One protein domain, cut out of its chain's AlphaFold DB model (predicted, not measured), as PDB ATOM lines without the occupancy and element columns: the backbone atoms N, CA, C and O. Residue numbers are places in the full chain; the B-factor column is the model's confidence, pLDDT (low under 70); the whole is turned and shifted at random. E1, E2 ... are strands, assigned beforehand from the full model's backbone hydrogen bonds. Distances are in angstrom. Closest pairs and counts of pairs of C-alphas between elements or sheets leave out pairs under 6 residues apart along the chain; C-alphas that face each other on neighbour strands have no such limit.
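Overview. This is residues 55 to 243 of the 309 residues of the protein "Phytase-like domain-containing protein" of Stenotrophomonas maltophilia (UniProt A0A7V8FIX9). Little of the domain is regular structure: two strongly twisted sheets, E1 to E4 and E7 to E10, form a partly face-to-face sandwich with crossed strands. A small hairpin, E5 and E6, lies at one end, while E2 and E3 reach toward the other. The printed part has 189 residues, no named helix and ten antiparallel strands holding 64 residues, all strand by class; it is compact, radius of gyration of the C-alphas 18.3 A, spanning 60 by 38 by 29 A.

Arrangement. E1, residues 68 to 73, E2, 84 to 93, E3, 111 to 120, and E4, 131 to 140, form a meander, each strand the antiparallel neighbour of the one before; within hydrogen-bond range are N 72 and O 90, 2.9 A, N 87 and O 117, 2.9 A, and N 116 and O 134, 2.8 A. E5, 158 to 161, and E6, 164 to 167, form a hairpin. E7, 182 to 187, E8, 193 to 197, E9, 203 to 206, and E10, 212 to 216, form another meander. The closest C-alphas of E1 and E7, Ser 69 and Glu 183, are 4.9 A apart.

Along the chain. C-alpha 68 begins E1 at (194.766, 141.051, 125.714); E3 measures 28.4 A; E10 ends at C-alpha 216 (203.731, 129.254, 108.773).

Size, cuts and confidence. The printed part has no cut; residues 123 to 125 are under pLDDT 70.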
ATOM      1  N   ALA A  55     190.947 152.730 133.129       90.50
ATOM      2  CA  ALA A  55     190.421 152.581 131.766       90.50
ATOM      3  C   ALA A  55     191.027 153.576 130.753       90.50
ATOM      4  O   ALA A  55     191.022 153.315 129.559       90.50
ATOM      5  N   GLY A  56     191.547 154.713 131.228       94.38
ATOM      6  CA  GLY A  56     192.255 155.700 130.406       94.38
ATOM      7  C   GLY A  56     193.762 155.460 130.296       94.38
ATOM      8  O   GLY A  56     194.482 156.383 129.927       94.38
ATOM      9  N   THR A  57     194.262 154.286 130.689       95.12
ATOM     10  CA  THR A  57     195.683 153.961 130.520       95.12
ATOM     11  C   THR A  57     195.978 153.800 129.036       95.12
ATOM     12  O   THR A  57     195.248 153.098 128.336       95.12
ATOM     13  N   VAL A  58     197.039 154.453 128.574       95.62
ATOM     14  CA  VAL A  58     197.479 154.397 127.181       95.62
ATOM     15  C   VAL A  58     198.733 153.545 127.028       95.62
ATOM     16  O   VAL A  58     199.508 153.389 127.978       95.62
ATOM     17  N   ASP A  59     198.908 152.983 125.840       95.19
ATOM     18  CA  ASP A  59     200.100 152.257 125.434       95.19
ATOM     19  C   ASP A  59     201.223 153.215 124.988       95.19
ATOM     20  O   ASP A  59     201.128 154.443 125.067       95.19
ATOM     21  N   PHE A  60     202.324 152.637 124.513       96.69
ATOM     22  CA  PHE A  60     203.497 153.376 124.043       96.69
ATOM     23  C   PHE A  60     203.292 154.098 122.694       96.69
ATOM     24  O   PHE A  60     204.199 154.799 122.242       96.69
ATOM     25  N   LEU A  61     202.137 153.922 122.050       96.62
ATOM     26  CA  LEU A  61     201.694 154.634 120.850       96.62
ATOM     27  C   LEU A  61     200.542 155.611 121.145       96.62
ATOM     28  O   LEU A  61     199.980 156.170 120.207       96.62
ATOM     29  N   GLU A  62     200.233 155.847 122.424       95.62
ATOM     30  CA  GLU A  62     199.171 156.738 122.908       95.62
ATOM     31  C   GLU A  62     197.734 156.253 122.621       95.62
ATOM     32  O   GLU A  62     196.775 156.991 122.860       95.62
ATOM     33  N   ASP A  63     197.559 155.000 122.191       94.25
ATOM     34  CA  ASP A  63     196.244 154.359 122.103       94.25
ATOM     35  C   ASP A  63     195.798 153.892 123.496       94.25
ATOM     36  O   ASP A  63     196.612 153.487 124.322       94.25
ATOM     37  N   THR A  64     194.494 153.898 123.783       92.94
ATOM     38  CA  THR A  64     193.983 153.280 125.020       92.94
ATOM     39  C   THR A  64     194.275 151.782 125.022       92.94
ATOM     40  O   THR A  64     193.971 151.112 124.033       92.94
ATOM     41  N   LEU A  65     194.780 151.250 126.136       90.38
ATOM     42  CA  LEU A  65     195.047 149.817 126.266       90.38
ATOM     43  C   LEU A  65     193.775 148.994 126.063       90.38
ATOM     44  O   LEU A  65     192.763 149.203 126.741       90.38
ATOM     45  N   GLY A  66     193.851 148.065 125.113       77.12
ATOM     46  CA  GLY A  66     192.777 147.140 124.775       77.12
ATOM     47  C   GLY A  66     192.737 145.904 125.677       77.12
ATOM     48  O   GLY A  66     193.470 145.784 126.659       77.12
ATOM     49  N   SER A  67     191.857 144.965 125.324       78.81
ATOM     50  CA  SER A  67     191.908 143.605 125.871       78.81
ATOM     51  C   SER A  67     193.168 142.888 125.374       78.81
ATOM     52  O   SER A  67     193.706 143.234 124.326       78.81
ATOM     53  N   PHE A  68     193.624 141.874 126.110       89.56
ATOM     54  CA  PHE A  68     194.766 141.051 125.714       89.56
ATOM     55  C   PHE A  68     194.269 139.699 125.205       89.56
ATOM     56  O   PHE A  68     193.707 138.930 125.987       89.56
ATOM     57  N   SER A  69     194.510 139.393 123.933       94.44
ATOM     58  CA  SER A  69     194.275 138.054 123.382       94.44
ATOM     59  C   SER A  69     195.344 137.065 123.849       94.44
ATOM     60  O   SER A  69     195.084 135.880 124.045       94.44
ATOM     61  N   SER A  70     196.558 137.550 124.134       96.38
ATOM     62  CA  SER A  70     197.618 136.727 124.714       96.38
ATOM     63  C   SER A  70     198.528 137.499 125.660       96.38
ATOM     64  O   SER A  70     198.602 138.729 125.633       96.38
ATOM     65  N   LEU A  71     199.244 136.764 126.509       95.25
ATOM     66  CA  LEU A  71     200.237 137.320 127.418       95.25
ATOM     67  C   LEU A  71     201.349 136.316 127.713       95.25
ATOM     68  O   LEU A  71     201.130 135.104 127.720       95.25
ATOM     69  N   ALA A  72     202.545 136.821 127.995       94.00
ATOM     70  CA  ALA A  72     203.685 136.008 128.390       94.00
ATOM     71  C   ALA A  72     204.582 136.764 129.371       94.00
ATOM     72  O   ALA A  72     204.879 137.944 129.194       94.00
ATOM     73  N   VAL A  73     205.061 136.073 130.403       94.06
ATOM     74  CA  VAL A  73     206.103 136.621 131.279       94.06
ATOM     75  C   VAL A  73     207.446 136.479 130.575       94.06
ATOM     76  O   VAL A  73     207.810 135.383 130.146       94.06
ATOM     77  N   GLN A  74     208.206 137.568 130.480       93.56
ATOM     78  CA  GLN A  74     209.521 137.552 129.851       93.56
ATOM     79  C   GLN A  74     210.467 136.606 130.616       93.56
ATOM     80  O   GLN A  74     210.679 136.802 131.825       93.56
ATOM     81  N   PRO A  75     211.087 135.622 129.938       88.75
ATOM     82  CA  PRO A  75     212.026 134.702 130.567       88.75
ATOM     83  C   PRO A  75     213.138 135.425 131.340       88.75
ATOM     84  O   PRO A  75     213.671 136.442 130.902       88.75
ATOM     85  N   GLY A  76     213.469 134.908 132.524       90.81
ATOM     86  CA  GLY A  76     214.530 135.449 133.382       90.81
ATOM     87  C   GLY A  76     214.178 136.722 134.163       90.81
ATOM     88  O   GLY A  76     214.950 137.119 135.031       90.81
ATOM     89  N   THR A  77     213.023 137.349 133.912       95.44
ATOM     90  CA  THR A  77     212.610 138.558 134.652       95.44
ATOM     91  C   THR A  77     211.821 138.243 135.919       95.44
ATOM     92  O   THR A  77     211.882 139.014 136.874       95.44
ATOM     93  N   TRP A  78     211.124 137.101 135.947       96.19
ATOM     94  CA  TRP A  78     210.343 136.681 137.105       96.19
ATOM     95  C   TRP A  78     211.244 136.380 138.297       96.19
ATOM     96  O   TRP A  78     212.055 135.448 138.264       96.19
ATOM     97  N   ARG A  79     211.075 137.128 139.383       95.81
ATOM     98  CA  ARG A  79     211.845 136.930 140.610       95.81
ATOM     99  C   ARG A  79     211.022 137.197 141.855       95.81
ATOM    100  O   ARG A  79     210.073 137.975 141.857       95.81
ATOM    101  N   ARG A  80     211.429 136.544 142.940       94.12
ATOM    102  CA  ARG A  80     210.905 136.804 144.280       94.12
ATOM    103  C   ARG A  80     211.566 138.060 144.848       94.12
ATOM    104  O   ARG A  80     212.784 138.201 144.769       94.12
ATOM    105  N   THR A  81     210.774 138.928 145.460       92.50
ATOM    106  CA  THR A  81     211.232 140.119 146.186       92.50
ATOM    107  C   THR A  81     211.068 139.913 147.697       92.50
ATOM    108  O   THR A  81     210.594 138.868 148.149       92.50
ATOM    109  N   ALA A  82     211.452 140.907 148.504       91.12
ATOM    110  CA  ALA A  82     211.213 140.872 149.949       91.12
ATOM    111  C   ALA A  82     209.712 140.858 150.308       91.12
ATOM    112  O   ALA A  82     209.344 140.305 151.342       91.12
ATOM    113  N   SER A  83     208.858 141.440 149.456       89.56
ATOM    114  CA  SER A  83     207.420 141.616 149.694       89.56
ATOM    115  C   SER A  83     206.518 140.850 148.723       89.56
ATOM    116  O   SER A  83     205.304 140.998 148.811       89.56
ATOM    117  N   GLY A  84     207.063 140.046 147.805       92.12
ATOM    118  CA  GLY A  84     206.267 139.297 146.831       92.12
ATOM    119  C   GLY A  84     207.057 138.870 145.594       92.12
ATOM    120  O   GLY A  84     208.062 138.166 145.719       92.12
ATOM    121  N   TYR A  85     206.586 139.253 144.406       94.56
ATOM    122  CA  TYR A  85     207.162 138.883 143.110       94.56
ATOM    123  C   TYR A  85     207.138 140.052 142.132       94.56
ATOM    124  O   TYR A  85     206.278 140.926 142.213       94.56
ATOM    125  N   GLU A  86     208.054 140.044 141.179       97.19
ATOM    126  CA  GLU A  86     208.051 140.987 140.066       97.19
ATOM    127  C   GLU A  86     208.574 140.326 138.792       97.19
ATOM    128  O   GLU A  86     209.251 139.297 138.850       97.19
ATOM    129  N   GLY A  87     208.246 140.916 137.650       97.69
ATOM    130  CA  GLY A  87     208.699 140.483 136.336       97.69
ATOM    131  C   GLY A  87     208.229 141.434 135.243       97.69
ATOM    132  O   GLY A  87     207.561 142.429 135.511       97.69
ATOM    133  N   VAL A  88     208.569 141.117 133.999       97.81
ATOM    134  CA  VAL A  88     208.056 141.824 132.822       97.81
ATOM    135  C   VAL A  88     206.976 140.967 132.182       97.81
ATOM    136  O   VAL A  88     207.196 139.783 131.921       97.81
ATOM    137  N   LEU A  89     205.815 141.565 131.941       97.06
ATOM    138  CA  LEU A  89     204.707 140.974 131.211       97.06
ATOM    139  C   LEU A  89     204.665 141.579 129.808       97.06
ATOM    140  O   LEU A  89     204.649 142.796 129.658       97.06
ATOM    141  N   TRP A  90     204.627 140.723 128.799       97.25
ATOM    142  CA  TRP A  90     204.286 141.102 127.438       97.25
ATOM    143  C   TRP A  90     202.825 140.768 127.183       97.25
ATOM    144  O   TRP A  90     202.396 139.660 127.512       97.25
ATOM    145  N   THR A  91     202.079 141.700 126.606       96.75
ATOM    146  CA  THR A  91     200.679 141.511 126.216       96.75
ATOM    147  C   THR A  91     200.517 141.705 124.717       96.75
ATOM    148  O   THR A  91     201.249 142.462 124.077       96.75
ATOM    149  N   LEU A  92     199.571 140.963 124.152       97.31
ATOM    150  CA  LEU A  92     199.211 141.005 122.744       97.31
ATOM    151  C   LEU A  92     197.754 141.471 122.644       97.31
ATOM    152  O   LEU A  92     196.868 140.675 122.971       97.31
ATOM    153  N   PRO A  93     197.498 142.732 122.261       95.44
ATOM    154  CA  PRO A  93     196.167 143.153 121.850       95.44
ATOM    155  C   PRO A  93     195.768 142.500 120.519       95.44
ATOM    156  O   PRO A  93     196.629 142.095 119.734       95.44
ATOM    157  N   ASP A  94     194.459 142.438 120.287       92.69
ATOM    158  CA  ASP A  94     193.843 141.984 119.039       92.69
ATOM    159  C   ASP A  94     194.027 143.024 117.910       92.69
ATOM    160  O   ASP A  94     194.936 143.864 117.909       92.69
ATOM    161  N   ARG A  95     193.150 142.994 116.909       93.44
ATOM    162  CA  ARG A  95     193.070 144.010 115.846       93.44
ATOM    163  C   ARG A  95     192.558 145.395 116.286       93.44
ATOM    164  O   ARG A  95     192.316 146.252 115.437       93.44
ATOM    165  N   GLY A  96     192.380 145.652 117.579       91.75
ATOM    166  CA  GLY A  96     191.763 146.871 118.089       91.75
ATOM    167  C   GLY A  96     190.247 146.896 117.873       91.75
ATOM    168  O   GLY A  96     189.630 145.965 117.352       91.75
ATOM    169  N   ARG A  97     189.604 147.998 118.279       89.06
ATOM    170  CA  ARG A  97     188.143 148.136 118.167       89.06
ATOM    171  C   ARG A  97     187.722 148.063 116.701       89.06
ATOM    172  O   ARG A  97     188.026 148.979 115.960       89.06
ATOM    173  N   ASN A  98     186.896 147.091 116.337       89.62
ATOM    174  CA  ASN A  98     186.118 147.102 115.098       89.62
ATOM    175  C   ASN A  98     184.624 146.989 115.441       89.62
ATOM    176  O   ASN A  98     184.250 146.290 116.380       89.62
ATOM    177  N   ASP A  99     183.767 147.675 114.685       90.38
ATOM    178  CA  ASP A  99     182.305 147.569 114.768       90.38
ATOM    179  C   ASP A  99     181.744 147.307 113.358       90.38
ATOM    180  O   ASP A  99     181.398 148.240 112.622       90.38
ATOM    181  N   PRO A 100     181.710 146.023 112.946       86.81
ATOM    182  CA  PRO A 100     181.206 145.597 111.645       86.81
ATOM    183  C   PRO A 100     179.780 146.050 111.333       86.81
ATOM    184  O   PRO A 100     179.486 146.375 110.183       86.81
ATOM    185  N   GLU A 101     178.896 146.081 112.334       87.12
ATOM    186  CA  GLU A 101     177.491 146.471 112.158       87.12
ATOM    187  C   GLU A 101     177.372 147.958 111.806       87.12
ATOM    188  O   GLU A 101     176.539 148.340 110.983       87.12
ATOM    189  N   ALA A 102     178.257 148.785 112.367       90.12
ATOM    190  CA  ALA A 102     178.391 150.198 112.028       90.12
ATOM    191  C   ALA A 102     179.316 150.471 110.824       90.12
ATOM    192  O   ALA A 102     179.492 151.630 110.445       90.12
ATOM    193  N   GLY A 103     179.925 149.441 110.222       87.12
ATOM    194  CA  GLY A 103     180.906 149.591 109.139       87.12
ATOM    195  C   GLY A 103     182.184 150.322 109.567       87.12
ATOM    196  O   GLY A 103     182.819 150.992 108.750       87.12
ATOM    197  N   LEU A 104     182.537 150.239 110.848       91.62
ATOM    198  CA  LEU A 104     183.611 151.004 111.461       91.62
ATOM    199  C   LEU A 104     184.829 150.110 111.707       91.62
ATOM    200  O   LEU A 104     184.786 149.176 112.507       91.62
ATOM    201  N   PHE A 105     185.925 150.446 111.037       93.50
ATOM    202  CA  PHE A 105     187.216 149.775 111.153       93.50
ATOM    203  C   PHE A 105     188.309 150.801 111.408       93.50
ATOM    204  O   PHE A 105     188.168 151.965 111.025       93.50
ATOM    205  N   TYR A 106     189.410 150.371 112.016       94.94
ATOM    206  CA  TYR A 106     190.513 151.258 112.362       94.94
ATOM    207  C   TYR A 106     191.837 150.731 111.831       94.94
ATOM    208  O   TYR A 106     192.085 149.531 111.785       94.94
ATOM    209  N   ASP A 107     192.721 151.659 111.468       96.94
ATOM    210  CA  ASP A 107     194.100 151.348 111.101       96.94
ATOM    211  C   ASP A 107     194.957 151.161 112.362       96.94
ATOM    212  O   ASP A 107     195.930 151.878 112.592       96.94
ATOM    213  N   TYR A 108     194.530 150.239 113.227       96.81
ATOM    214  CA  TYR A 108     195.207 149.931 114.478       96.81
ATOM    215  C   TYR A 108     196.537 149.240 114.167       96.81
ATOM    216  O   TYR A 108     196.557 148.187 113.534       96.81
ATOM    217  N   ALA A 109     197.660 149.834 114.567       97.69
ATOM    218  CA  ALA A 109     198.965 149.235 114.315       97.69
ATOM    219  C   ALA A 109     199.112 147.942 115.132       97.69
ATOM    220  O   ALA A 109     198.972 147.967 116.352       97.69
ATOM    221  N   GLY A 110     199.417 146.814 114.487       97.56
ATOM    222  CA  GLY A 110     199.722 145.582 115.223       97.56
ATOM    223  C   GLY A 110     200.927 145.796 116.146       97.56
ATOM    224  O   GLY A 110     201.923 146.391 115.723       97.56
ATOM    225  N   ARG A 111     200.856 145.344 117.403       98.00
ATOM    226  CA  ARG A 111     201.905 145.582 118.409       98.00
ATOM    227  C   ARG A 111     201.922 144.506 119.494       98.00
ATOM    228  O   ARG A 111     200.922 143.838 119.717       98.00
ATOM    229  N   VAL A 112     203.050 144.381 120.185       97.88
ATOM    230  CA  VAL A 112     203.133 143.752 121.511       97.88
ATOM    231  C   VAL A 112     203.504 144.819 122.530       97.88
ATOM    232  O   VAL A 112     204.359 145.666 122.266       97.88
ATOM    233  N   GLU A 113     202.870 144.799 123.690       97.44
ATOM    234  CA  GLU A 113     203.045 145.810 124.731       97.44
ATOM    235  C   GLU A 113     203.865 145.235 125.882       97.44
ATOM    236  O   GLU A 113     203.741 144.059 126.227       97.44
ATOM    237  N   ARG A 114     204.707 146.071 126.489       97.50
ATOM    238  CA  ARG A 114     205.536 145.710 127.638       97.50
ATOM    239  C   ARG A 114     204.999 146.386 128.889       97.50
ATOM    240  O   ARG A 114     204.818 147.603 128.919       97.50
ATOM    241  N   LEU A 115     204.765 145.587 129.923       97.38
ATOM    242  CA  LEU A 115     204.299 146.037 131.223       97.38
ATOM    243  C   LEU A 115     205.238 145.525 132.318       97.38
ATOM    244  O   LEU A 115     205.565 144.338 132.388       97.38
ATOM    245  N   GLN A 116     205.628 146.405 133.235       97.81
ATOM    246  CA  GLN A 116     206.194 145.992 134.515       97.81
ATOM    247  C   GLN A 116     205.091 145.363 135.361       97.81
ATOM    248  O   GLN A 116     204.048 145.978 135.586       97.81
ATOM    249  N   LEU A 117     205.331 144.146 135.841       96.69
ATOM    250  CA  LEU A 117     204.433 143.409 136.718       96.69
ATOM    251  C   LEU A 117     205.033 143.350 138.119       96.69
ATOM    252  O   LEU A 117     206.159 142.890 138.312       96.69
ATOM    253  N   ARG A 118     204.236 143.740 139.114       96.06
ATOM    254  CA  ARG A 118     204.555 143.583 140.534       96.06
ATOM    255  C   ARG A 118     203.386 142.943 141.265       96.06
ATOM    256  O   ARG A 118     202.250 143.378 141.126       96.06
ATOM    257  N   ILE A 119     203.686 141.934 142.069       94.19
ATOM    258  CA  ILE A 119     202.759 141.314 143.008       94.19
ATOM    259  C   ILE A 119     203.303 141.539 144.414       94.19
ATOM    260  O   ILE A 119     204.330 140.966 144.776       94.19
ATOM    261  N   ASP A 120     202.598 142.321 145.221       90.94
ATOM    262  CA  ASP A 120     202.860 142.446 146.650       90.94
ATOM    263  C   ASP A 120     202.071 141.366 147.404       90.94
ATOM    264  O   ASP A 120     200.850 141.417 147.536       90.94
ATOM    265  N   HIS A 121     202.783 140.346 147.880       81.75
ATOM    266  CA  HIS A 121     202.221 139.198 148.581       81.75
ATOM    267  C   HIS A 121     203.071 138.851 149.809       81.75
ATOM    268  O   HIS A 121     204.147 138.260 149.707       81.75
ATOM    269  N   ASP A 122     202.534 139.148 150.988       72.00
ATOM    270  CA  ASP A 122     203.133 138.868 152.299       72.00
ATOM    271  C   ASP A 122     202.819 137.456 152.831       72.00
ATOM    272  O   ASP A 122     203.133 137.136 153.975       72.00
ATOM    273  N   GLY A 123     202.203 136.594 152.014       68.69
ATOM    274  CA  GLY A 123     201.805 135.242 152.416       68.69
ATOM    275  C   GLY A 123     200.435 135.146 153.092       68.69
ATOM    276  O   GLY A 123     200.014 134.030 153.392       68.69
ATOM    277  N   ASN A 124     199.738 136.271 153.297       66.69
ATOM    278  CA  ASN A 124     198.419 136.331 153.934       66.69
ATOM    279  C   ASN A 124     197.264 136.299 152.910       66.69
ATOM    280  O   ASN A 124     197.463 136.019 151.726       66.69
ATOM    281  N   ALA A 125     196.039 136.556 153.389       68.62
ATOM    282  CA  ALA A 125     194.811 136.568 152.594       68.62
ATOM    283  C   ALA A 125     194.899 137.481 151.356       68.62
ATOM    284  O   ALA A 125     195.531 138.542 151.383       68.62
ATOM    285  N   VAL A 126     194.216 137.064 150.286       74.31
ATOM    286  CA  VAL A 126     194.098 137.809 149.026       74.31
ATOM    287  C   VAL A 126     193.503 139.185 149.298       74.31
ATOM    288  O   VAL A 126     192.442 139.303 149.909       74.31
ATOM    289  N   ARG A 127     194.174 140.227 148.813       77.31
ATOM    290  CA  ARG A 127     193.704 141.610 148.892       77.31
ATOM    291  C   ARG A 127     193.626 142.201 147.492       77.31
ATOM    292  O   ARG A 127     194.452 141.881 146.636       77.31
ATOM    293  N   ALA A 128     192.626 143.050 147.273       78.06
ATOM    294  CA  ALA A 128     192.597 143.899 146.092       78.06
ATOM    295  C   ALA A 128     193.835 144.810 146.075       78.06
ATOM    296  O   ALA A 128     194.417 145.084 147.125       78.06
ATOM    297  N   ASP A 129     194.215 145.256 144.880       85.88
ATOM    298  CA  ASP A 129     195.300 146.218 144.653       85.88
ATOM    299  C   ASP A 129     196.690 145.709 145.097       85.88
ATOM    300  O   ASP A 129     197.569 146.475 145.479       85.88
ATOM    301  N   THR A 130     196.893 144.390 145.026       91.50
ATOM    302  CA  THR A 130     198.178 143.703 145.272       91.50
ATOM    303  C   THR A 130     198.925 143.348 143.990       91.50
ATOM    304  O   THR A 130     200.110 143.036 144.044       91.50
ATOM    305  N   LEU A 131     198.253 143.397 142.838       93.69
ATOM    306  CA  LEU A 131     198.868 143.310 141.517       93.69
ATOM    307  C   LEU A 131     198.933 144.714 140.911       93.69
ATOM    308  O   LEU A 131     197.910 145.381 140.771       93.69
ATOM    309  N   THR A 132     200.126 145.144 140.518       95.06
ATOM    310  CA  THR A 132     200.347 146.359 139.728       95.06
ATOM    311  C   THR A 132     200.891 145.974 138.361       95.06
ATOM    312  O   THR A 132     201.832 145.183 138.266       95.06
ATOM    313  N   LEU A 133     200.293 146.550 137.321       95.00
ATOM    314  CA  LEU A 133     200.768 146.491 135.944       95.00
ATOM    315  C   LEU A 133     201.058 147.923 135.490       95.00
ATOM    316  O   LEU A 133     200.207 148.799 135.638       95.00
ATOM    317  N   THR A 134     202.254 148.174 134.972       95.94
ATOM    318  CA  THR A 134     202.661 149.501 134.496       95.94
ATOM    319  C   THR A 134     203.214 149.383 133.081       95.94
ATOM    320  O   THR A 134     204.319 148.864 132.930       95.94
ATOM    321  N   PRO A 135     202.475 149.839 132.056       96.38
ATOM    322  CA  PRO A 135     202.981 149.914 130.689       96.38
ATOM    323  C   PRO A 135     204.237 150.777 130.632       96.38
ATOM    324  O   PRO A 135     204.263 151.880 131.178       96.38
ATOM    325  N   ASP A 136     205.287 150.264 129.999       96.62
ATOM    326  CA  ASP A 136     206.579 150.949 129.906       96.62
ATOM    327  C   ASP A 136     207.275 150.775 128.547       96.62
ATOM    328  O   ASP A 136     208.463 151.078 128.406       96.62
ATOM    329  N   GLY A 137     206.548 150.293 127.536       97.19
ATOM    330  CA  GLY A 137     207.021 150.216 126.159       97.19
ATOM    331  C   GLY A 137     206.268 149.185 125.328       97.19
ATOM    332  O   GLY A 137     205.174 148.749 125.679       97.19
ATOM    333  N   GLY A 138     206.890 148.774 124.229       97.31
ATOM    334  CA  GLY A 138     206.392 147.723 123.356       97.31
ATOM    335  C   GLY A 138     207.118 147.709 122.016       97.31
ATOM    336  O   GLY A 138     208.129 148.392 121.837       97.31
ATOM    337  N   VAL A 139     206.609 146.908 121.084       98.25
ATOM    338  CA  VAL A 139     207.170 146.720 119.743       98.25
ATOM    339  C   VAL A 139     206.043 146.744 118.717       98.25
ATOM    340  O   VAL A 139     205.048 146.039 118.862       98.25
ATOM    341  N   VAL A 140     206.209 147.544 117.661       98.62
ATOM    342  CA  VAL A 140     205.282 147.575 116.518       98.62
ATOM    343  C   VAL A 140     205.598 146.431 115.567       98.62
ATOM    344  O   VAL A 140     206.738 146.288 115.126       98.62
ATOM    345  N   LEU A 141     204.570 145.678 115.194       98.81
ATOM    346  CA  LEU A 141     204.649 144.590 114.231       98.81
ATOM    347  C   LEU A 141     204.648 145.153 112.812       98.81
ATOM    348  O   LEU A 141     203.771 145.929 112.423       98.81
ATOM    349  N   LYS A 142     205.633 144.743 112.019       98.94
ATOM    350  CA  LYS A 142     205.862 145.202 110.650       98.94
ATOM    351  C   LYS A 142     205.986 144.017 109.712       98.94
ATOM    352  O   LYS A 142     206.586 143.002 110.058       98.94
ATOM    353  N   ASP A 143     205.440 144.155 108.516       98.81
ATOM    354  CA  ASP A 143     205.485 143.135 107.476       98.81
ATOM    355  C   ASP A 143     206.891 142.980 106.858       98.81
ATOM    356  O   ASP A 143     207.873 143.602 107.282       98.81
ATOM    357  N   PHE A 144     207.010 142.149 105.816       98.75
ATOM    358  CA  PHE A 144     208.295 141.906 105.152       98.75
ATOM    359  C   PHE A 144     208.914 143.157 104.517       98.75
ATOM    360  O   PHE A 144     210.136 143.200 104.319       98.75
ATOM    361  N   ASN A 145     208.082 144.145 104.189       98.19
ATOM    362  CA  ASN A 145     208.455 145.407 103.562       98.19
ATOM    363  C   ASN A 145     208.710 146.515 104.600       98.19
ATOM    364  O   ASN A 145     209.122 147.613 104.233       98.19
ATOM    365  N   GLY A 146     208.526 146.224 105.893       98.44
ATOM    366  CA  GLY A 146     208.697 147.175 106.988       98.44
ATOM    367  C   GLY A 146     207.473 148.057 107.238       98.44
ATOM    368  O   GLY A 146     207.569 148.996 108.030       98.44
ATOM    369  N   GLN A 147     206.340 147.774 106.594       98.50
ATOM    370  CA  GLN A 147     205.096 148.497 106.823       98.50
ATOM    371  C   GLN A 147     204.403 147.946 108.076       98.50
ATOM    372  O   GLN A 147     204.333 146.727 108.229       98.50
ATOM    373  N   PRO A 148     203.888 148.798 108.981       98.56
ATOM    374  CA  PRO A 148     203.102 148.319 110.111       98.56
ATOM    375  C   PRO A 148     201.901 147.494 109.647       98.56
ATOM    376  O   PRO A 148     201.239 147.860 108.670       98.56
ATOM    377  N   PHE A 149     201.612 146.418 110.374       98.75
ATOM    378  CA  PHE A 149     200.341 145.709 110.241       98.75
ATOM    379  C   PHE A 149     199.168 146.627 110.604       98.75
ATOM    380  O   PHE A 149     199.349 147.631 111.296       98.75
ATOM    381  N   THR A 150     197.971 146.273 110.145       98.50
ATOM    382  CA  THR A 150     196.730 147.002 110.419       98.50
ATOM    383  C   THR A 150     195.687 146.097 111.068       98.50
ATOM    384  O   THR A 150     195.589 144.919 110.731       98.50
ATOM    385  N   GLY A 151     194.877 146.651 111.962       96.50
ATOM    386  CA  GLY A 151     193.698 145.994 112.521       96.50
ATOM    387  C   GLY A 151     192.449 146.090 111.638       96.50
ATOM    388  O   GLY A 151     191.383 145.577 111.982       96.50
ATOM    389  N   ALA A 152     192.555 146.758 110.488       96.88
ATOM    390  CA  ALA A 152     191.456 146.896 109.546       96.88
ATOM    391  C   ALA A 152     191.107 145.551 108.892       96.88
ATOM    392  O   ALA A 152     191.993 144.766 108.544       96.88
ATOM    393  N   ASP A 153     189.815 145.318 108.653       95.62
ATOM    394  CA  ASP A 153     189.357 144.105 107.980       95.62
ATOM    395  C   ASP A 153     189.873 144.030 106.533       95.62
ATOM    396  O   ASP A 153     189.731 144.999 105.778       95.62
ATOM    397  N   PRO A 154     190.450 142.894 106.104       96.00
ATOM    398  CA  PRO A 154     191.022 142.779 104.765       96.00
ATOM    399  C   PRO A 154     189.970 142.676 103.651       96.00
ATOM    400  O   PRO A 154     190.295 142.824 102.469       96.00
ATOM    401  N   GLY A 155     188.714 142.378 103.989       94.38
ATOM    402  CA  GLY A 155     187.703 141.956 103.032       94.38
ATOM    403  C   GLY A 155     188.163 140.733 102.233       94.38
ATOM    404  O   GLY A 155     188.719 139.775 102.773       94.38
ATOM    405  N   ASP A 156     187.931 140.775 100.921       94.62
ATOM    406  CA  ASP A 156     188.329 139.718  99.980       94.62
ATOM    407  C   ASP A 156     189.695 139.958  99.320       94.62
ATOM    408  O   ASP A 156     190.155 139.142  98.518       94.62
ATOM    409  N   HIS A 157     190.339 141.088  99.610       97.12
ATOM    410  CA  HIS A 157     191.585 141.453  98.958       97.12
ATOM    411  C   HIS A 157     192.797 140.850  99.674       97.12
ATOM    412  O   HIS A 157     192.806 140.567 100.873       97.12
ATOM    413  N   THR A 158     193.839 140.605  98.884       98.31
ATOM    414  CA  THR A 158     195.095 140.036  99.356       98.31
ATOM    415  C   THR A 158     196.264 140.702  98.654       98.31
ATOM    416  O   THR A 158     196.147 141.179  97.527       98.31
ATOM    417  N   VAL A 159     197.415 140.687  99.311       98.31
ATOM    418  CA  VAL A 159     198.705 141.059  98.727       98.31
ATOM    419  C   VAL A 159     199.621 139.843  98.704       98.31
ATOM    420  O   VAL A 159     199.437 138.895  99.465       98.31
ATOM    421  N   GLN A 160     200.632 139.862  97.836       98.25
ATOM    422  CA  GLN A 160     201.706 138.875  97.884       98.25
ATOM    423  C   GLN A 160     202.997 139.503  98.381       98.25
ATOM    424  O   GLN A 160     203.479 140.486  97.822       98.25
ATOM    425  N   GLN A 161     203.593 138.885  99.397       98.31
ATOM    426  CA  GLN A 161     204.914 139.246  99.893       98.31
ATOM    427  C   GLN A 161     205.755 137.983 100.034       98.31
ATOM    428  O   GLN A 161     205.328 137.007 100.644       98.31
ATOM    429  N   ARG A 162     206.951 137.981  99.433       96.94
ATOM    430  CA  ARG A 162     207.895 136.845  99.472       96.94
ATOM    431  C   ARG A 162     207.262 135.478  99.132       96.94
ATOM    432  O   ARG A 162     207.653 134.455  99.682       96.94
ATOM    433  N   GLY A 163     206.291 135.460  98.215       96.12
ATOM    434  CA  GLY A 163     205.593 134.240  97.787       96.12
ATOM    435  C   GLY A 163     204.504 133.740  98.746       96.12
ATOM    436  O   GLY A 163     204.015 132.626  98.568       96.12
ATOM    437  N   VAL A 164     204.120 134.540  99.743       97.50
ATOM    438  CA  VAL A 164     203.002 134.272 100.656       97.50
ATOM    439  C   VAL A 164     201.851 135.221 100.330       97.50
ATOM    440  O   VAL A 164     202.063 136.421 100.152       97.50
ATOM    441  N   VAL A 165     200.633 134.679 100.253       98.25
ATOM    442  CA  VAL A 165     199.394 135.459 100.126       98.25
ATOM    443  C   VAL A 165     198.979 135.931 101.517       98.25
ATOM    444  O   VAL A 165     198.780 135.106 102.407       98.25
ATOM    445  N   LEU A 166     198.851 137.242 101.695       98.50
ATOM    446  CA  LEU A 166     198.547 137.889 102.968       98.50
ATOM    447  C   LEU A 166     197.255 138.717 102.866       98.50
ATOM    448  O   LEU A 166     196.989 139.291 101.805       98.50
ATOM    449  N   PRO A 167     196.449 138.779 103.938       97.94
ATOM    450  CA  PRO A 167     195.211 139.550 103.976       97.94
ATOM    451  C   PRO A 167     195.530 141.045 103.934       97.94
ATOM    452  O   PRO A 167     196.446 141.497 104.616       97.94
ATOM    453  N   SER A 168     194.812 141.823 103.126       98.44
ATOM    454  CA  SER A 168     195.032 143.270 103.062       98.44
ATOM    455  C   SER A 168     193.810 143.989 102.497       98.44
ATOM    456  O   SER A 168     193.306 143.539 101.467       98.44
ATOM    457  N   PRO A 169     193.370 145.126 103.065       97.75
ATOM    458  CA  PRO A 169     192.277 145.904 102.495       97.75
ATOM    459  C   PRO A 169     192.666 146.464 101.117       97.75
ATOM    460  O   PRO A 169     193.780 146.957 100.920       97.75
ATOM    461  N   ALA A 170     191.743 146.424 100.151       97.12
ATOM    462  CA  ALA A 170     192.001 146.924  98.793       97.12
ATOM    463  C   ALA A 170     192.074 148.460  98.719       97.12
ATOM    464  O   ALA A 170     192.760 149.026  97.870       97.12
ATOM    465  N   SER A 171     191.311 149.140  99.575       96.44
ATOM    466  CA  SER A 171     191.113 150.589  99.561       96.44
ATOM    467  C   SER A 171     190.625 151.080 100.923       96.44
ATOM    468  O   SER A 171     190.038 150.307 101.673       96.44
ATOM    469  N   GLY A 172     190.790 152.373 101.205       95.94
ATOM    470  CA  GLY A 172     190.327 152.977 102.454       95.94
ATOM    471  C   GLY A 172     191.284 152.743 103.624       95.94
ATOM    472  O   GLY A 172     192.503 152.789 103.459       95.94
ATOM    473  N   ILE A 173     190.717 152.548 104.815       96.19
ATOM    474  CA  ILE A 173     191.467 152.368 106.064       96.19
ATOM    475  C   ILE A 173     192.350 151.119 105.957       96.19
ATOM    476  O   ILE A 173     191.886 150.059 105.547       96.19
ATOM    477  N   GLY A 174     193.635 151.263 106.287       97.31
ATOM    478  CA  GLY A 174     194.601 150.163 106.242       97.31
ATOM    479  C   GLY A 174     194.967 149.670 104.833       97.31
ATOM    480  O   GLY A 174     195.660 148.663 104.716       97.31
ATOM    481  N   ALA A 175     194.539 150.343 103.758       98.00
ATOM    482  CA  ALA A 175     194.760 149.868 102.392       98.00
ATOM    483  C   ALA A 175     196.237 149.577 102.085       98.00
ATOM    484  O   ALA A 175     197.122 150.399 102.338       98.00
ATOM    485  N   GLY A 176     196.495 148.396 101.522       96.94
ATOM    486  CA  GLY A 176     197.839 147.926 101.182       96.94
ATOM    487  C   GLY A 176     198.683 147.438 102.367       96.94
ATOM    488  O   GLY A 176     199.707 146.803 102.129       96.94
ATOM    489  N   LYS A 177     198.256 147.667 103.618       98.62
ATOM    490  CA  LYS A 177     198.867 147.057 104.809       98.62
ATOM    491  C   LYS A 177     198.370 145.630 104.983       98.62
ATOM    492  O   LYS A 177     197.250 145.308 104.585       98.62
ATOM    493  N   VAL A 178     199.187 144.785 105.601       98.75
ATOM    494  CA  VAL A 178     198.756 143.439 105.982       98.75
ATOM    495  C   VAL A 178     197.829 143.534 107.193       98.75
ATOM    496  O   VAL A 178     198.215 144.108 108.213       98.75
ATOM    497  N   SER A 179     196.622 142.984 107.077       98.44
ATOM    498  CA  SER A 179     195.688 142.872 108.199       98.44
ATOM    499  C   SER A 179     196.148 141.791 109.170       98.44
ATOM    500  O   SER A 179     196.587 140.720 108.748       98.44
ATOM    501  N   LEU A 180     196.032 142.048 110.466       98.00
ATOM    502  CA  LEU A 180     196.344 141.079 111.509       98.00
ATOM    503  C   LEU A 180     195.299 141.166 112.603       98.00
ATOM    504  O   LEU A 180     194.997 142.257 113.080       98.00
ATOM    505  N   ASP A 181     194.821 140.001 113.014       96.88
ATOM    506  CA  ASP A 181     194.074 139.854 114.244       96.88
ATOM    507  C   ASP A 181     194.799 138.868 115.147       96.88
ATOM    508  O   ASP A 181     194.801 137.660 114.912       96.88
ATOM    509  N   ALA A 182     195.572 139.424 116.073       97.06
ATOM    510  CA  ALA A 182     196.612 138.705 116.779       97.06
ATOM    511  C   ALA A 182     196.045 138.030 118.031       97.06
ATOM    512  O   ALA A 182     195.567 138.697 118.938       97.06
ATOM    513  N   GLU A 183     196.163 136.705 118.107       96.69
ATOM    514  CA  GLU A 183     195.379 135.917 119.066       96.69
ATOM    515  C   GLU A 183     196.214 135.042 120.008       96.69
ATOM    516  O   GLU A 183     195.772 134.632 121.078       96.69
ATOM    517  N   SER A 184     197.466 134.762 119.660       97.56
ATOM    518  CA  SER A 184     198.361 133.975 120.513       97.56
ATOM    519  C   SER A 184     199.805 134.427 120.367       97.56
ATOM    520  O   SER A 184     200.214 134.815 119.280       97.56
ATOM    521  N   LEU A 185     200.589 134.369 121.448       97.69
ATOM    522  CA  LEU A 185     201.979 134.836 121.501       97.69
ATOM    523  C   LEU A 185     202.889 133.762 122.099       97.69
ATOM    524  O   LEU A 185     202.569 133.214 123.151       97.69
ATOM    525  N   GLN A 186     204.044 133.499 121.483       97.38
ATOM    526  CA  GLN A 186     205.109 132.669 122.065       97.38
ATOM    527  C   GLN A 186     206.491 133.237 121.732       97.38
ATOM    528  O   GLN A 186     206.834 133.375 120.562       97.38
ATOM    529  N   PHE A 187     207.303 133.509 122.754       96.12
ATOM    530  CA  PHE A 187     208.693 133.939 122.577       96.12
ATOM    531  C   PHE A 187     209.639 132.750 122.407       96.12
ATOM    532  O   PHE A 187     209.480 131.714 123.055       96.12
ATOM    533  N   THR A 188     210.668 132.929 121.586       95.19
ATOM    534  CA  THR A 188     211.822 132.032 121.496       95.19
ATOM    535  C   THR A 188     212.960 132.532 122.391       95.19
ATOM    536  O   THR A 188     212.983 133.680 122.839       95.19
ATOM    537  N   ALA A 189     213.929 131.660 122.683       91.94
ATOM    538  CA  ALA A 189     215.029 131.973 123.601       91.94
ATOM    539  C   ALA A 189     215.946 133.114 123.115       91.94
ATOM    540  O   ALA A 189     216.601 133.765 123.926       91.94
ATOM    541  N   ASP A 190     215.991 133.358 121.806       90.94
ATOM    542  CA  ASP A 190     216.770 134.417 121.159       90.94
ATOM    543  C   ASP A 190     216.002 135.748 121.022       90.94
ATOM    544  O   ASP A 190     216.498 136.677 120.388       90.94
ATOM    545  N   GLY A 191     214.805 135.858 121.612       93.25
ATOM    546  CA  GLY A 191     214.004 137.086 121.632       93.25
ATOM    547  C   GLY A 191     213.120 137.308 120.403       93.25
ATOM    548  O   GLY A 191     212.377 138.286 120.374       93.25
ATOM    549  N   HIS A 192     213.152 136.405 119.421       97.81
ATOM    550  CA  HIS A 192     212.132 136.354 118.374       97.81
ATOM    551  C   HIS A 192     210.807 135.847 118.962       97.81
ATOM    552  O   HIS A 192     210.729 135.412 120.117       97.81
ATOM    553  N   PHE A 193     209.735 135.909 118.177       98.31
ATOM    554  CA  PHE A 193     208.437 135.446 118.649       98.31
ATOM    555  C   PHE A 193     207.487 135.047 117.525       98.31
ATOM    556  O   PHE A 193     207.582 135.499 116.385       98.31
ATOM    557  N   TYR A 194     206.554 134.176 117.887       98.75
ATOM    558  CA  TYR A 194     205.442 133.732 117.067       98.75
ATOM    559  C   TYR A 194     204.162 134.439 117.480       98.75
ATOM    560  O   TYR A 194     203.891 134.561 118.679       98.75
ATOM    561  N   ILE A 195     203.354 134.821 116.492       98.75
ATOM    562  CA  ILE A 195     201.986 135.299 116.680       98.75
ATOM    563  C   ILE A 195     201.021 134.476 115.830       98.75
ATOM    564  O   ILE A 195     201.224 134.348 114.621       98.75
ATOM    565  N   GLY A 196     199.982 133.920 116.450       98.44
ATOM    566  CA  GLY A 196     198.862 133.298 115.743       98.44
ATOM    567  C   GLY A 196     197.821 134.328 115.313       98.44
ATOM    568  O   GLY A 196     197.601 135.311 116.015       98.44
ATOM    569  N   ASP A 197     197.202 134.097 114.155       97.62
ATOM    570  CA  ASP A 197     196.252 135.027 113.537       97.62
ATOM    571  C   ASP A 197     194.842 134.451 113.400       97.62
ATOM    572  O   ASP A 197     194.647 133.274 113.065       97.62
ATOM    573  N   GLU A 198     193.852 135.314 113.598       95.56
ATOM    574  CA  GLU A 198     192.442 134.996 113.432       95.56
ATOM    575  C   GLU A 198     192.029 134.946 111.955       95.56
ATOM    576  O   GLU A 198     191.346 134.015 111.502       95.56
ATOM    577  N   TYR A 199     192.483 135.922 111.163       96.19
ATOM    578  CA  TYR A 199     192.027 136.102 109.787       96.19
ATOM    579  C   TYR A 199     192.441 134.947 108.882       96.19
ATOM    580  O   TYR A 199     191.628 134.422 108.120       96.19
ATOM    581  N   THR A 200     193.688 134.508 108.956       96.50
ATOM    582  CA  THR A 200     194.243 133.521 108.018       96.50
ATOM    583  C   THR A 200     194.411 132.130 108.613       96.50
ATOM    584  O   THR A 200     194.546 131.165 107.857       96.50
ATOM    585  N   ALA A 201     194.406 132.025 109.947       97.44
ATOM    586  CA  ALA A 201     194.969 130.904 110.699       97.44
ATOM    587  C   ALA A 201     196.468 130.642 110.427       97.44
ATOM    588  O   ALA A 201     196.964 129.536 110.665       97.44
ATOM    589  N   ASN A 202     197.198 131.638 109.918       98.38
ATOM    590  CA  ASN A 202     198.654 131.596 109.845       98.38
ATOM    591  C   ASN A 202     199.274 131.763 111.236       98.38
ATOM    592  O   ASN A 202     198.655 132.281 112.168       98.38
ATOM    593  N   VAL A 203     200.545 131.379 111.332       98.88
ATOM    594  CA  VAL A 203     201.438 131.839 112.398       98.88
ATOM    595  C   VAL A 203     202.537 132.696 111.777       98.88
ATOM    596  O   VAL A 203     203.233 132.265 110.856       98.88
ATOM    597  N   TYR A 204     202.698 133.909 112.282       98.88
ATOM    598  CA  TYR A 204     203.709 134.873 111.866       98.88
ATOM    599  C   TYR A 204     204.919 134.798 112.799       98.88
ATOM    600  O   TYR A 204     204.753 134.746 114.013       98.88
ATOM    601  N   TYR A 205     206.132 134.781 112.244       98.88
ATOM    602  CA  TYR A 205     207.380 134.769 113.012       98.88
ATOM    603  C   TYR A 205     208.107 136.101 112.849       98.88
ATOM    604  O   TYR A 205     208.448 136.488 111.727       98.88
ATOM    605  N   PHE A 206     208.340 136.790 113.959       98.88
ATOM    606  CA  PHE A 206     208.918 138.127 114.027       98.88
ATOM    607  C   PHE A 206     210.294 138.099 114.684       98.88
ATOM    608  O   PHE A 206     210.544 137.288 115.576       98.88
ATOM    609  N   ASP A 207     211.175 139.003 114.258       98.75
ATOM    610  CA  ASP A 207     212.380 139.319 115.025       98.75
ATOM    611  C   ASP A 207     212.063 140.172 116.258       98.75
ATOM    612  O   ASP A 207     210.940 140.647 116.437       98.75
ATOM    613  N   ALA A 208     213.061 140.354 117.122       97.19
ATOM    614  CA  ALA A 208     212.918 141.113 118.365       97.19
ATOM    615  C   ALA A 208     212.507 142.586 118.149       97.19
ATOM    616  O   ALA A 208     211.950 143.201 119.056       97.19
ATOM    617  N   ASP A 209     212.737 143.137 116.950       98.31
ATOM    618  CA  ASP A 209     212.349 144.499 116.559       98.31
ATOM    619  C   ASP A 209     210.941 144.558 115.928       98.31
ATOM    620  O   ASP A 209     210.491 145.621 115.478       98.31
ATOM    621  N   GLY A 210     210.237 143.423 115.883       98.62
ATOM    622  CA  GLY A 210     208.871 143.306 115.385       98.62
ATOM    623  C   GLY A 210     208.762 143.220 113.873       98.62
ATOM    624  O   GLY A 210     207.678 143.418 113.333       98.62
ATOM    625  N   LYS A 211     209.842 142.928 113.147       98.88
ATOM    626  CA  LYS A 211     209.790 142.747 111.696       98.88
ATOM    627  C   LYS A 211     209.538 141.289 111.338       98.88
ATOM    628  O   LYS A 211     210.232 140.385 111.805       98.88
ATOM    629  N   LEU A 212     208.580 141.063 110.445       98.88
ATOM    630  CA  LEU A 212     208.212 139.741 109.960       98.88
ATOM    631  C   LEU A 212     209.389 139.070 109.237       98.88
ATOM    632  O   LEU A 212     209.909 139.577 108.239       98.88
ATOM    633  N   GLN A 213     209.771 137.894 109.726       98.75
ATOM    634  CA  GLN A 213     210.846 137.064 109.179       98.75
ATOM    635  C   GLN A 213     210.313 135.847 108.419       98.75
ATOM    636  O   GLN A 213     210.968 135.372 107.489       98.75
ATOM    637  N   GLY A 214     209.107 135.373 108.737       98.62
ATOM    638  CA  GLY A 214     208.483 134.261 108.026       98.62
ATOM    639  C   GLY A 214     207.021 134.033 108.401       98.62
ATOM    640  O   GLY A 214     206.510 134.618 109.352       98.62
ATOM    641  N   VAL A 215     206.364 133.140 107.658       98.88
ATOM    642  CA  VAL A 215     204.969 132.745 107.894       98.88
ATOM    643  C   VAL A 215     204.850 131.227 107.823       98.88
ATOM    644  O   VAL A 215     205.265 130.616 106.837       98.88
ATOM    645  N   ILE A 216     204.252 130.618 108.842       98.81
ATOM    646  CA  ILE A 216     203.731 129.254 108.773       98.81
ATOM    647  C   ILE A 216     202.307 129.355 108.236       98.81
ATOM    648  O   ILE A 216     201.395 129.810 108.927       98.81
ATOM    649  N   VAL A 217     202.124 128.926 106.990       98.50
ATOM    650  CA  VAL A 217     200.801 128.785 106.378       98.50
ATOM    651  C   VAL A 217     200.269 127.394 106.727       98.50
ATOM    652  O   VAL A 217     200.962 126.408 106.452       98.50
ATOM    653  N   PRO A 218     199.068 127.262 107.316       97.94
ATOM    654  CA  PRO A 218     198.579 125.968 107.767       97.94
ATOM    655  C   PRO A 218     198.183 125.083 106.571       97.94
ATOM    656  O   PRO A 218     198.028 125.577 105.445       97.94
ATOM    657  N   PRO A 219     197.962 123.771 106.780       97.75
ATOM    658  CA  PRO A 219     197.454 122.889 105.736       97.75
ATOM    659  C   PRO A 219     196.179 123.433 105.084       97.75
ATOM    660  O   PRO A 219     195.357 124.072 105.738       97.75
ATOM    661  N   LEU A 220     195.966 123.106 103.805       96.06
ATOM    662  CA  LEU A 220     194.833 123.607 103.016       96.06
ATOM    663  C   LEU A 220     193.467 123.393 103.691       96.06
ATOM    664  O   LEU A 220     192.580 124.224 103.543       96.06
ATOM    665  N   ALA A 221     193.314 122.307 104.451       95.44
ATOM    666  CA  ALA A 221     192.090 122.016 105.191       95.44
ATOM    667  C   ALA A 221     191.751 123.074 106.255       95.44
ATOM    668  O   ALA A 221     190.582 123.222 106.581       95.44
ATOM    669  N   VAL A 222     192.743 123.785 106.799       97.50
ATOM    670  CA  VAL A 222     192.584 124.812 107.846       97.50
ATOM    671  C   VAL A 222     192.379 126.201 107.241       97.50
ATOM    672  O   VAL A 222     191.680 127.025 107.823       97.50
ATOM    673  N   GLN A 223     192.945 126.459 106.061       97.50
ATOM    674  CA  GLN A 223     192.860 127.767 105.409       97.50
ATOM    675  C   GLN A 223     191.400 128.124 105.071       97.50
ATOM    676  O   GLN A 223     190.726 127.329 104.407       97.50
ATOM    677  N   PRO A 224     190.900 129.309 105.468       97.12
ATOM    678  CA  PRO A 224     189.545 129.735 105.140       97.12
ATOM    679  C   PRO A 224     189.430 130.030 103.645       97.12
ATOM    680  O   PRO A 224     190.216 130.796 103.076       97.12
ATOM    681  N   ARG A 225     188.435 129.425 102.991       97.00
ATOM    682  CA  ARG A 225     188.202 129.622 101.555       97.00
ATOM    683  C   ARG A 225     186.748 129.868 101.215       97.00
ATOM    684  O   ARG A 225     185.848 129.404 101.902       97.00
ATOM    685  N   ARG A 226     186.516 130.540 100.093       95.50
ATOM    686  CA  ARG A 226     185.191 130.727  99.501       95.50
ATOM    687  C   ARG A 226     185.320 130.682  97.989       95.50
ATOM    688  O   ARG A 226     186.144 131.386  97.414       95.50
ATOM    689  N   ASN A 227     184.548 129.813  97.340       94.38
ATOM    690  CA  ASN A 227     184.598 129.597  95.889       94.38
ATOM    691  C   ASN A 227     186.026 129.300  95.379       94.38
ATOM    692  O   ASN A 227     186.452 129.787  94.335       94.38
ATOM    693  N   GLY A 228     186.793 128.531  96.160       93.38
ATOM    694  CA  GLY A 228     188.177 128.161  95.850       93.38
ATOM    695  C   GLY A 228     189.232 129.236  96.138       93.38
ATOM    696  O   GLY A 228     190.418 128.904  96.130       93.38
ATOM    697  N   GLN A 229     188.834 130.470  96.456       95.69
ATOM    698  CA  GLN A 229     189.732 131.590  96.758       95.69
ATOM    699  C   GLN A 229     189.934 131.777  98.270       95.69
ATOM    700  O   GLN A 229     189.099 131.294  99.043       95.69
ATOM    701  N   PRO A 230     191.016 132.450  98.711       96.62
ATOM    702  CA  PRO A 230     191.165 132.877 100.102       96.62
ATOM    703  C   PRO A 230     189.961 133.702 100.575       96.62
ATOM    704  O   PRO A 230     189.438 134.517  99.821       96.62
ATOM    705  N   ALA A 231     189.519 133.479 101.812       96.69
ATOM    706  CA  ALA A 231     188.395 134.193 102.420       96.69
ATOM    707  C   ALA A 231     188.779 134.667 103.827       96.69
ATOM    708  O   ALA A 231     188.365 134.079 104.825       96.69
ATOM    709  N   PHE A 232     189.649 135.677 103.888       95.62
ATOM    710  CA  PHE A 232     190.270 136.106 105.142       95.62
ATOM    711  C   PHE A 232     189.446 137.109 105.946       95.62
ATOM    712  O   PHE A 232     189.595 137.103 107.158       95.62
ATOM    713  N   GLY A 233     188.581 137.918 105.324       92.25
ATOM    714  CA  GLY A 233     187.764 138.911 106.035       92.25
ATOM    715  C   GLY A 233     186.832 138.325 107.102       92.25
ATOM    716  O   GLY A 233     186.511 137.133 107.088       92.25
ATOM    717  N   SER A 234     186.380 139.188 108.014       88.88
ATOM    718  CA  SER A 234     185.506 138.864 109.155       88.88
ATOM    719  C   SER A 234     184.015 139.088 108.886       88.88
ATOM    720  O   SER A 234     183.181 138.738 109.717       88.88
ATOM    721  N   LEU A 235     183.637 139.643 107.733       89.75
ATOM    722  CA  LEU A 235     182.239 140.002 107.455       89.75
ATOM    723  C   LEU A 235     181.394 138.866 106.874       89.75
ATOM    724  O   LEU A 235     180.168 138.886 106.970       89.75
ATOM    725  N   ALA A 236     182.028 137.878 106.246       90.81
ATOM    726  CA  ALA A 236     181.333 136.767 105.613       90.81
ATOM    727  C   ALA A 236     182.040 135.446 105.927       90.81
ATOM    728  O   ALA A 236     183.261 135.360 105.795       90.81
ATOM    729  N   PRO A 237     181.298 134.390 106.298       90.88
ATOM    730  CA  PRO A 237     181.919 133.128 106.651       90.88
ATOM    731  C   PRO A 237     182.549 132.436 105.429       90.88
ATOM    732  O   PRO A 237     182.005 132.514 104.319       90.88
ATOM    733  N   PRO A 238     183.663 131.705 105.624       94.44
ATOM    734  CA  PRO A 238     184.196 130.811 104.603       94.44
ATOM    735  C   PRO A 238     183.301 129.568 104.423       94.44
ATOM    736  O   PRO A 238     182.328 129.363 105.148       94.44
ATOM    737  N   GLN A 239     183.626 128.738 103.430       93.81
ATOM    738  CA  GLN A 239     182.952 127.472 103.121       93.81
ATOM    739  C   GLN A 239     183.673 126.286 103.797       93.81
ATOM    740  O   GLN A 239     183.057 125.637 104.643       93.81
ATOM    741  N   PRO A 240     184.961 126.001 103.503       94.69
ATOM    742  CA  PRO A 240     185.805 125.178 104.365       94.69
ATOM    743  C   PRO A 240     186.836 126.018 105.135       94.69
ATOM    744  O   PRO A 240     187.082 127.187 104.820       94.69
ATOM    745  N   GLY A 241     187.493 125.373 106.095       95.50
ATOM    746  CA  GLY A 241     188.600 125.933 106.863       95.50
ATOM    747  C   GLY A 241     188.195 126.437 108.239       95.50
ATOM    748  O   GLY A 241     187.165 126.038 108.803       95.50
ATOM    749  N   ARG A 242     189.051 127.305 108.789       94.94
ATOM    750  CA  ARG A 242     188.834 127.986 110.066       94.94
ATOM    751  C   ARG A 242     187.516 128.747 110.034       94.94
ATOM    752  O   ARG A 242     187.141 129.344 109.022       94.94
ATOM    753  N   ARG A 243     186.801 128.729 111.153       92.31
ATOM    754  CA  ARG A 243     185.540 129.461 111.283       92.31
ATOM    755  C   ARG A 243     185.803 130.954 111.339       92.31
ATOM    756  O   ARG A 243     186.855 131.396 111.777       92.31
TER     757      ARG A 243